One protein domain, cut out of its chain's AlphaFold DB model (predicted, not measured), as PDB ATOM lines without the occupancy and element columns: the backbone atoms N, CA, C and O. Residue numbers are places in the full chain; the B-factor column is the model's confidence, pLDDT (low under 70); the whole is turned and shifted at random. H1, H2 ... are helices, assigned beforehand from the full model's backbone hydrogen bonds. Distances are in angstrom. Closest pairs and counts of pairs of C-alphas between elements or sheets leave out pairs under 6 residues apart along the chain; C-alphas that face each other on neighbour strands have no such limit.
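Overview. This is residues 152 to 176 and 186 to 233 of the 342 residues of the protein "Hypothetical protein" of Pelagomonas calceolata (UniProt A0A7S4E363). One long helix, H3, runs slantwise between two other helices: the shorter H2 packs on its first part, residues 210 to 217, and the long H1, on another side, comes near the middle of H3 with its residues 168 to 169. The first part of H1, residues 152 to 161, and the last part of H3, residues 227 to 233, stick out as two arms at opposite ends of a smaller body and make the length. The printed part has 73 residues with three named helices, in the order H1, H2, H3, and no named strand; the class is all helix. The whole is only just loose, close to compact, with a radius of gyration of the C-alphas of 13.7 A, and elongated, spanning 44 by 26 by 20 A.

Along the chain. H3, the longest helix, holds residues 210 to 233 and measures 34.7 A from its first C-alpha at (144.335, 163.275, 115.603) to its last at (177.412, 153.585, 111.802). H2 holds residues 190 to 199 and measures 14.1 A. H1 holds residues 152 to 171 and measures 28.5 A, beginning with C-alpha 152 at (136.499, 144.787, 126.966).

Arrangement. H3 touches both other helices. H2 and H3 touch with 9 pairs of C-alphas within 8 A, on the side of H3 with residues 210 to 217 alone; their closest C-alphas are those of Pro 190 and Thr 210, 5.6 A apart. They run the same way at a steep tilt of 37 degrees, only just steep. H1 and H3 only just touch, with 3 pairs of C-alphas within 8 A, through residues 168 to 169 of H1 and 218 to 222 of H3 alone. Their closest C-alphas are those of Gln 169 and Leu 218, 6.5 A apart. They too run the same way, at a steep tilt of 36 degrees, only just steep. H1 and H2 are apart. In H1, H2 and H3 every O i to N i+4 pair is within hydrogen-bond range.

Size, cuts and confidence. The C-alphas farthest apart are those of Ala 152 and Thr 233, 44.5 A. Without the two stretches that stand free, the body has 56 residues and spans 25 by 22 by 19 A. Residues 177 to 185 are cut out and not printed, and C-alphas 176 and 186 are 13.7 A apart across the cut, which falls in the link from H1 to H2. The link from H2 to H3, with 10 residues between them, is short. The mean pLDDT of the printed part is 91.1, and residues 174 to 176 are under 70.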
ATOM      1  N   ALA A 152     135.255 145.006 126.233       94.38
ATOM      2  CA  ALA A 152     136.499 144.787 126.966       94.38
ATOM      3  C   ALA A 152     137.660 144.404 126.033       94.38
ATOM      4  O   ALA A 152     138.743 144.985 126.131       94.38
ATOM      5  N   VAL A 153     137.430 143.498 125.074       94.81
ATOM      6  CA  VAL A 153     138.435 143.115 124.068       94.81
ATOM      7  C   VAL A 153     138.832 144.310 123.200       94.81
ATOM      8  O   VAL A 153     140.025 144.548 123.006       94.81
ATOM      9  N   ALA A 154     137.868 145.106 122.729       96.00
ATOM     10  CA  ALA A 154     138.150 146.306 121.941       96.00
ATOM     11  C   ALA A 154     138.965 147.342 122.738       96.00
ATOM     12  O   ALA A 154     139.931 147.913 122.224       96.00
ATOM     13  N   LYS A 155     138.635 147.548 124.021       95.62
ATOM     14  CA  LYS A 155     139.391 148.432 124.922       95.62
ATOM     15  C   LYS A 155     140.819 147.924 125.142       95.62
ATOM     16  O   LYS A 155     141.758 148.715 125.064       95.62
ATOM     17  N   ALA A 156     140.997 146.620 125.351       94.38
ATOM     18  CA  ALA A 156     142.312 146.005 125.516       94.38
ATOM     19  C   ALA A 156     143.166 146.104 124.241       94.38
ATOM     20  O   ALA A 156     144.362 146.382 124.318       94.38
ATOM     21  N   GLN A 157     142.569 145.925 123.058       95.62
ATOM     22  CA  GLN A 157     143.257 146.130 121.780       95.62
ATOM     23  C   GLN A 157     143.697 147.586 121.607       95.62
ATOM     24  O   GLN A 157     144.860 147.831 121.291       95.62
ATOM     25  N   LYS A 158     142.815 148.550 121.901       92.75
ATOM     26  CA  LYS A 158     143.148 149.979 121.853       92.75
ATOM     27  C   LYS A 158     144.295 150.334 122.807       92.75
ATOM     28  O   LYS A 158     145.217 151.031 122.398       92.75
ATOM     29  N   ALA A 159     144.280 149.807 124.031       91.44
ATOM     30  CA  ALA A 159     145.362 150.004 124.998       91.44
ATOM     31  C   ALA A 159     146.696 149.412 124.506       91.44
ATOM     32  O   ALA A 159     147.737 150.054 124.623       91.44
ATOM     33  N   LYS A 160     146.676 148.222 123.886       94.94
ATOM     34  CA  LYS A 160     147.874 147.619 123.273       94.94
ATOM     35  C   LYS A 160     148.413 148.454 122.108       94.94
ATOM     36  O   LYS A 160     149.626 148.582 121.961       94.94
ATOM     37  N   GLU A 161     147.545 149.006 121.263       92.00
ATOM     38  CA  GLU A 161     147.956 149.913 120.181       92.00
ATOM     39  C   GLU A 161     148.581 151.201 120.718       92.00
ATOM     40  O   GLU A 161     149.612 151.640 120.210       92.00
ATOM     41  N   GLU A 162     147.990 151.778 121.759       91.00
ATOM     42  CA  GLU A 162     148.510 152.965 122.432       91.00
ATOM     43  C   GLU A 162     149.877 152.688 123.066       91.00
ATOM     44  O   GLU A 162     150.824 153.432 122.830       91.00
ATOM     45  N   GLN A 163     150.036 151.563 123.765       90.62
ATOM     46  CA  GLN A 163     151.323 151.148 124.326       90.62
ATOM     47  C   GLN A 163     152.394 150.952 123.239       90.62
ATOM     48  O   GLN A 163     153.539 151.367 123.407       90.62
ATOM     49  N   ARG A 164     152.032 150.369 122.087       92.94
ATOM     50  CA  ARG A 164     152.936 150.259 120.927       92.94
ATOM     51  C   ARG A 164     153.290 151.617 120.336       92.94
ATOM     52  O   ARG A 164     154.389 151.784 119.816       92.94
ATOM     53  N   PHE A 165     152.364 152.570 120.349       92.56
ATOM     54  CA  PHE A 165     152.646 153.935 119.919       92.56
ATOM     55  C   PHE A 165     153.663 154.593 120.856       92.56
ATOM     56  O   PHE A 165     154.667 155.114 120.375       92.56
ATOM     57  N   TRP A 166     153.457 154.481 122.170       87.44
ATOM     58  CA  TRP A 166     154.387 154.975 123.187       87.44
ATOM     59  C   TRP A 166     155.789 154.390 123.029       87.44
ATOM     60  O   TRP A 166     156.750 155.146 122.926       87.44
ATOM     61  N   ALA A 167     155.901 153.066 122.903       89.88
ATOM     62  CA  ALA A 167     157.191 152.400 122.738       89.88
ATOM     63  C   ALA A 167     157.942 152.863 121.476       89.88
ATOM     64  O   ALA A 167     159.160 153.023 121.494       89.88
ATOM     65  N   ARG A 168     157.226 153.109 120.370       92.19
ATOM     66  CA  ARG A 168     157.827 153.637 119.135       92.19
ATOM     67  C   ARG A 168     158.289 155.081 119.293       92.19
ATOM     68  O   ARG A 168     159.378 155.425 118.839       92.19
ATOM     69  N   GLN A 169     157.490 155.913 119.959       88.56
ATOM     70  CA  GLN A 169     157.861 157.300 120.223       88.56
ATOM     71  C   GLN A 169     159.105 157.384 121.114       88.56
ATOM     72  O   GLN A 169     160.022 158.144 120.804       88.56
ATOM     73  N   GLU A 170     159.176 156.555 122.153       87.88
ATOM     74  CA  GLU A 170     160.349 156.439 123.018       87.88
ATOM     75  C   GLU A 170     161.591 155.987 122.231       87.88
ATOM     76  O   GLU A 170     162.633 156.639 122.293       87.88
ATOM     77  N   ALA A 171     161.461 154.949 121.394       87.81
ATOM     78  CA  ALA A 171     162.555 154.442 120.562       87.81
ATOM     79  C   ALA A 171     163.056 155.447 119.510       87.81
ATOM     80  O   ALA A 171     164.236 155.447 119.170       87.81
ATOM     81  N   SER A 172     162.182 156.322 119.003       86.00
ATOM     82  CA  SER A 172     162.561 157.376 118.049       86.00
ATOM     83  C   SER A 172     163.397 158.502 118.673       86.00
ATOM     84  O   SER A 172     163.830 159.410 117.964       86.00
ATOM     85  N   GLY A 173     163.631 158.464 119.992       75.88
ATOM     86  CA  GLY A 173     164.455 159.449 120.685       75.88
ATOM     87  C   GLY A 173     163.854 160.852 120.644       75.88
ATOM     88  O   GLY A 173     164.600 161.834 120.664       75.88
ATOM     89  N   SER A 174     162.520 160.970 120.555       66.44
ATOM     90  CA  SER A 174     161.830 162.260 120.499       66.44
ATOM     91  C   SER A 174     162.131 163.048 121.789       66.44
ATOM     92  O   SER A 174     161.473 162.884 122.818       66.44
ATOM     93  N   ARG A 175     163.163 163.906 121.746       57.25
ATOM     94  CA  ARG A 175     163.652 164.724 122.875       57.25
ATOM     95  C   ARG A 175     162.604 165.684 123.438       57.25
ATOM     96  O   ARG A 175     162.753 166.142 124.564       57.25
ATOM     97  N   SER A 176     161.531 165.956 122.690       53.06
ATOM     98  CA  SER A 176     160.480 166.905 123.091       53.06
ATOM     99  C   SER A 176     159.720 166.528 124.371       53.06
ATOM    100  O   SER A 176     159.020 167.371 124.919       53.06
ATOM    101  N   LEU A 186     149.705 161.512 120.528       88.81
ATOM    102  CA  LEU A 186     148.283 161.177 120.716       88.81
ATOM    103  C   LEU A 186     147.532 162.147 121.642       88.81
ATOM    104  O   LEU A 186     146.314 162.256 121.523       88.81
ATOM    105  N   GLN A 187     148.231 162.825 122.553       88.38
ATOM    106  CA  GLN A 187     147.659 163.761 123.528       88.38
ATOM    107  C   GLN A 187     147.675 165.214 123.037       88.38
ATOM    108  O   GLN A 187     147.046 166.074 123.646       88.38
ATOM    109  N   TRP A 188     148.379 165.499 121.940       90.31
ATOM    110  CA  TRP A 188     148.459 166.846 121.386       90.31
ATOM    111  C   TRP A 188     147.140 167.265 120.742       90.31
ATOM    112  O   TRP A 188     146.479 166.492 120.039       90.31
ATOM    113  N   ASP A 189     146.804 168.544 120.894       92.25
ATOM    114  CA  ASP A 189     145.643 169.116 120.227       92.25
ATOM    115  C   ASP A 189     145.781 169.024 118.695       92.25
ATOM    116  O   ASP A 189     146.862 169.277 118.144       92.25
ATOM    117  N   PRO A 190     144.679 168.804 117.947       94.75
ATOM    118  CA  PRO A 190     144.711 168.746 116.484       94.75
ATOM    119  C   PRO A 190     145.367 169.974 115.829       94.75
ATOM    120  O   PRO A 190     145.947 169.875 114.748       94.75
ATOM    121  N   ARG A 191     145.283 171.150 116.468       94.25
ATOM    122  CA  ARG A 191     145.920 172.389 115.992       94.25
ATOM    123  C   ARG A 191     147.441 172.352 116.144       94.25
ATOM    124  O   ARG A 191     148.131 172.806 115.234       94.25
ATOM    125  N   GLN A 192     147.952 171.812 117.249       93.12
ATOM    126  CA  GLN A 192     149.390 171.651 117.482       93.12
ATOM    127  C   GLN A 192     149.975 170.646 116.488       93.12
ATOM    128  O   GLN A 192     150.940 170.965 115.798       93.12
ATOM    129  N   LEU A 193     149.305 169.501 116.307       93.81
ATOM    130  CA  LEU A 193     149.688 168.492 115.315       93.81
ATOM    131  C   LEU A 193     149.753 169.071 113.895       93.81
ATOM    132  O   LEU A 193     150.713 168.833 113.170       93.81
ATOM    133  N   ARG A 194     148.768 169.886 113.494       95.00
ATOM    134  CA  ARG A 194     148.778 170.555 112.180       95.00
ATOM    135  C   ARG A 194     149.920 171.557 112.034       95.00
ATOM    136  O   ARG A 194     150.546 171.579 110.978       95.00
ATOM    137  N   ARG A 195     150.186 172.374 113.061       94.94
ATOM    138  CA  ARG A 195     151.318 173.317 113.059       94.94
ATOM    139  C   ARG A 195     152.639 172.571 112.906       94.94
ATOM    140  O   ARG A 195     153.469 172.983 112.103       94.94
ATOM    141  N   GLU A 196     152.796 171.455 113.609       94.12
ATOM    142  CA  GLU A 196     154.019 170.658 113.558       94.12
ATOM    143  C   GLU A 196     154.178 169.930 112.213       94.12
ATOM    144  O   GLU A 196     155.254 169.966 111.615       94.12
ATOM    145  N   LEU A 197     153.095 169.379 111.651       95.88
ATOM    146  CA  LEU A 197     153.092 168.832 110.289       95.88
ATOM    147  C   LEU A 197     153.476 169.896 109.249       95.88
ATOM    148  O   LEU A 197     154.315 169.639 108.388       95.88
ATOM    149  N   GLN A 198     152.904 171.103 109.341       96.31
ATOM    150  CA  GLN A 198     153.231 172.218 108.445       96.31
ATOM    151  C   GLN A 198     154.690 172.660 108.591       96.31
ATOM    152  O   GLN A 198     155.375 172.842 107.584       96.31
ATOM    153  N   LYS A 199     155.185 172.768 109.829       95.38
ATOM    154  CA  LYS A 199     156.583 173.100 110.138       95.38
ATOM    155  C   LYS A 199     157.550 172.096 109.507       95.38
ATOM    156  O   LYS A 199     158.571 172.494 108.952       95.38
ATOM    157  N   ARG A 200     157.195 170.808 109.520       94.94
ATOM    158  CA  ARG A 200     157.962 169.712 108.905       94.94
ATOM    159  C   ARG A 200     157.683 169.522 107.411       94.94
ATOM    160  O   ARG A 200     158.287 168.656 106.788       94.94
ATOM    161  N   ARG A 201     156.796 170.338 106.825       96.88
ATOM    162  CA  ARG A 201     156.350 170.256 105.423       96.88
ATOM    163  C   ARG A 201     155.771 168.882 105.051       96.88
ATOM    164  O   ARG A 201     155.860 168.453 103.901       96.88
ATOM    165  N   LEU A 202     155.161 168.200 106.017       96.12
ATOM    166  CA  LEU A 202     154.491 166.918 105.818       96.12
ATOM    167  C   LEU A 202     153.070 167.147 105.289       96.12
ATOM    168  O   LEU A 202     152.379 168.090 105.685       96.12
ATOM    169  N   LYS A 203     152.617 166.283 104.374       94.38
ATOM    170  CA  LYS A 203     151.256 166.363 103.828       94.38
ATOM    171  C   LYS A 203     150.257 165.890 104.893       94.38
ATOM    172  O   LYS A 203     150.430 164.790 105.412       94.38
ATOM    173  N   PRO A 204     149.203 166.664 105.209       91.81
ATOM    174  CA  PRO A 204     148.218 166.237 106.193       91.81
ATOM    175  C   PRO A 204     147.430 165.020 105.673       91.81
ATOM    176  O   PRO A 204     146.961 165.050 104.527       91.81
ATOM    177  N   PRO A 205     147.254 163.964 106.488       91.75
ATOM    178  CA  PRO A 205     146.510 162.776 106.090       91.75
ATOM    179  C   PRO A 205     145.020 163.086 105.884       91.75
ATOM    180  O   PRO A 205     144.447 163.965 106.533       91.75
ATOM    181  N   ARG A 206     144.382 162.343 104.971       92.94
ATOM    182  CA  ARG A 206     142.927 162.337 104.755       92.94
ATOM    183  C   ARG A 206     142.415 160.918 105.048       92.94
ATOM    184  O   ARG A 206     142.832 160.011 104.332       92.94
ATOM    185  N   PRO A 207     141.549 160.701 106.054       88.94
ATOM    186  CA  PRO A 207     140.908 161.694 106.923       88.94
ATOM    187  C   PRO A 207     141.875 162.322 107.940       88.94
ATOM    188  O   PRO A 207     142.764 161.653 108.456       88.94
ATOM    189  N   SER A 208     141.683 163.609 108.260       88.06
ATOM    190  CA  SER A 208     142.522 164.313 109.242       88.06
ATOM    191  C   SER A 208     142.045 164.021 110.667       88.06
ATOM    192  O   SER A 208     141.410 164.863 111.306       88.06
ATOM    193  N   THR A 209     142.307 162.815 111.161       94.81
ATOM    194  CA  THR A 209     142.091 162.482 112.576       94.81
ATOM    195  C   THR A 209     143.348 162.801 113.388       94.81
ATOM    196  O   THR A 209     144.458 162.810 112.847       94.81
ATOM    197  N   THR A 210     143.197 163.067 114.687       93.38
ATOM    198  CA  THR A 210     144.335 163.275 115.603       93.38
ATOM    199  C   THR A 210     145.298 162.091 115.559       93.38
ATOM    200  O   THR A 210     146.486 162.299 115.326       93.38
ATOM    201  N   LYS A 211     144.774 160.857 115.637       93.06
ATOM    202  CA  LYS A 211     145.558 159.612 115.542       93.06
ATOM    203  C   LYS A 211     146.385 159.549 114.254       93.06
ATOM    204  O   LYS A 211     147.588 159.340 114.317       93.06
ATOM    205  N   THR A 212     145.774 159.808 113.097       95.31
ATOM    206  CA  THR A 212     146.498 159.763 111.814       95.31
ATOM    207  C   THR A 212     147.581 160.838 111.699       95.31
ATOM    208  O   THR A 212     148.632 160.582 111.126       95.31
ATOM    209  N   MET A 213     147.356 162.043 112.240       95.62
ATOM    210  CA  MET A 213     148.369 163.108 112.219       95.62
ATOM    211  C   MET A 213     149.539 162.791 113.157       95.62
ATOM    212  O   MET A 213     150.690 162.993 112.782       95.62
ATOM    213  N   ALA A 214     149.239 162.256 114.343       93.94
ATOM    214  CA  ALA A 214     150.235 161.781 115.296       93.94
ATOM    215  C   ALA A 214     151.089 160.642 114.712       93.94
ATOM    216  O   ALA A 214     152.308 160.649 114.858       93.94
ATOM    217  N   GLU A 215     150.470 159.694 113.999       94.88
ATOM    218  CA  GLU A 215     151.181 158.608 113.316       94.88
ATOM    219  C   GLU A 215     152.115 159.105 112.206       94.88
ATOM    220  O   GLU A 215     153.219 158.584 112.076       94.88
ATOM    221  N   GLU A 216     151.717 160.104 111.415       95.88
ATOM    222  CA  GLU A 216     152.586 160.667 110.369       95.88
ATOM    223  C   GLU A 216     153.793 161.421 110.949       95.88
ATOM    224  O   GLU A 216     154.900 161.286 110.428       95.88
ATOM    225  N   LEU A 217     153.615 162.158 112.052       94.44
ATOM    226  CA  LEU A 217     154.736 162.784 112.765       94.44
ATOM    227  C   LEU A 217     155.698 161.738 113.335       94.44
ATOM    228  O   LEU A 217     156.910 161.872 113.178       94.44
ATOM    229  N   LEU A 218     155.159 160.672 113.935       94.50
ATOM    230  CA  LEU A 218     155.964 159.583 114.479       94.50
ATOM    231  C   LEU A 218     156.774 158.868 113.387       94.50
ATOM    232  O   LEU A 218     157.961 158.626 113.575       94.50
ATOM    233  N   LYS A 219     156.179 158.582 112.221       95.31
ATOM    234  CA  LYS A 219     156.900 157.978 111.084       95.31
ATOM    235  C   LYS A 219     158.048 158.858 110.582       95.31
ATOM    236  O   LYS A 219     159.083 158.340 110.166       95.31
ATOM    237  N   ASP A 220     157.864 160.178 110.575       95.62
ATOM    238  CA  ASP A 220     158.921 161.125 110.206       95.62
ATOM    239  C   ASP A 220     160.081 161.095 111.215       95.62
ATOM    240  O   ASP A 220     161.242 161.065 110.801       95.62
ATOM    241  N   ASP A 221     159.785 161.015 112.517       93.62
ATOM    242  CA  ASP A 221     160.802 160.858 113.566       93.62
ATOM    243  C   ASP A 221     161.527 159.509 113.471       93.62
ATOM    244  O   ASP A 221     162.756 159.478 113.485       93.62
ATOM    245  N   GLU A 222     160.805 158.402 113.266       93.31
ATOM    246  CA  GLU A 222     161.389 157.070 113.036       93.31
ATOM    247  C   GLU A 222     162.340 157.071 111.825       93.31
ATOM    248  O   GLU A 222     163.434 156.496 111.870       93.31
ATOM    249  N   LYS A 223     161.956 157.752 110.738       95.38
ATOM    250  CA  LYS A 223     162.788 157.888 109.536       95.38
ATOM    251  C   LYS A 223     164.052 158.702 109.815       95.38
ATOM    252  O   LYS A 223     165.127 158.308 109.362       95.38
ATOM    253  N   LYS A 224     163.941 159.806 110.555       93.12
ATOM    254  CA  LYS A 224     165.089 160.640 110.949       93.12
ATOM    255  C   LYS A 224     166.038 159.896 111.883       93.12
ATOM    256  O   LYS A 224     167.238 159.895 111.622       93.12
ATOM    257  N   ALA A 225     165.514 159.206 112.894       90.81
ATOM    258  CA  ALA A 225     166.303 158.376 113.804       90.81
ATOM    259  C   ALA A 225     167.057 157.272 113.043       90.81
ATOM    260  O   ALA A 225     168.251 157.070 113.247       90.81
ATOM    261  N   SER A 226     166.395 156.621 112.078       91.62
ATOM    262  CA  SER A 226     167.026 155.604 111.223       91.62
ATOM    263  C   SER A 226     168.157 156.178 110.360       91.62
ATOM    264  O   SER A 226     169.197 155.543 110.192       91.62
ATOM    265  N   GLN A 227     167.976 157.385 109.812       93.81
ATOM    266  CA  GLN A 227     169.012 158.078 109.039       93.81
ATOM    267  C   GLN A 227     170.206 158.486 109.912       93.81
ATOM    268  O   GLN A 227     171.348 158.335 109.481       93.81
ATOM    269  N   GLN A 228     169.954 158.953 111.138       90.75
ATOM    270  CA  GLN A 228     171.001 159.288 112.108       90.75
ATOM    271  C   GLN A 228     171.815 158.051 112.492       90.75
ATOM    272  O   GLN A 228     173.035 158.063 112.335       90.75
ATOM    273  N   ALA A 229     171.151 156.950 112.852       89.50
ATOM    274  CA  ALA A 229     171.816 155.686 113.164       89.50
ATOM    275  C   ALA A 229     172.671 155.172 111.990       89.50
ATOM    276  O   ALA A 229     173.797 154.707 112.187       89.50
ATOM    277  N   ALA A 230     172.183 155.301 110.749       91.75
ATOM    278  CA  ALA A 230     172.957 154.947 109.559       91.75
ATOM    279  C   ALA A 230     174.207 155.833 109.387       91.75
ATOM    280  O   ALA A 230     175.272 155.328 109.032       91.75
ATOM    281  N   SER A 231     174.100 157.135 109.672       91.31
ATOM    282  CA  SER A 231     175.235 158.066 109.595       91.31
ATOM    283  C   SER A 231     176.275 157.850 110.701       91.31
ATOM    284  O   SER A 231     177.471 157.914 110.426       91.31
ATOM    285  N   GLU A 232     175.853 157.509 111.920       88.31
ATOM    286  CA  GLU A 232     176.762 157.172 113.024       88.31
ATOM    287  C   GLU A 232     177.510 155.865 112.745       88.31
ATOM    288  O   GLU A 232     178.726 155.786 112.920       88.31
ATOM    289  N   THR A 233     176.806 154.866 112.204       87.75
ATOM    290  CA  THR A 233     177.412 153.585 111.802       87.75
ATOM    291  C   THR A 233     178.467 153.774 110.706       87.75
ATOM    292  O   THR A 233     179.453 153.045 110.660       87.75
TER     293      THR A 233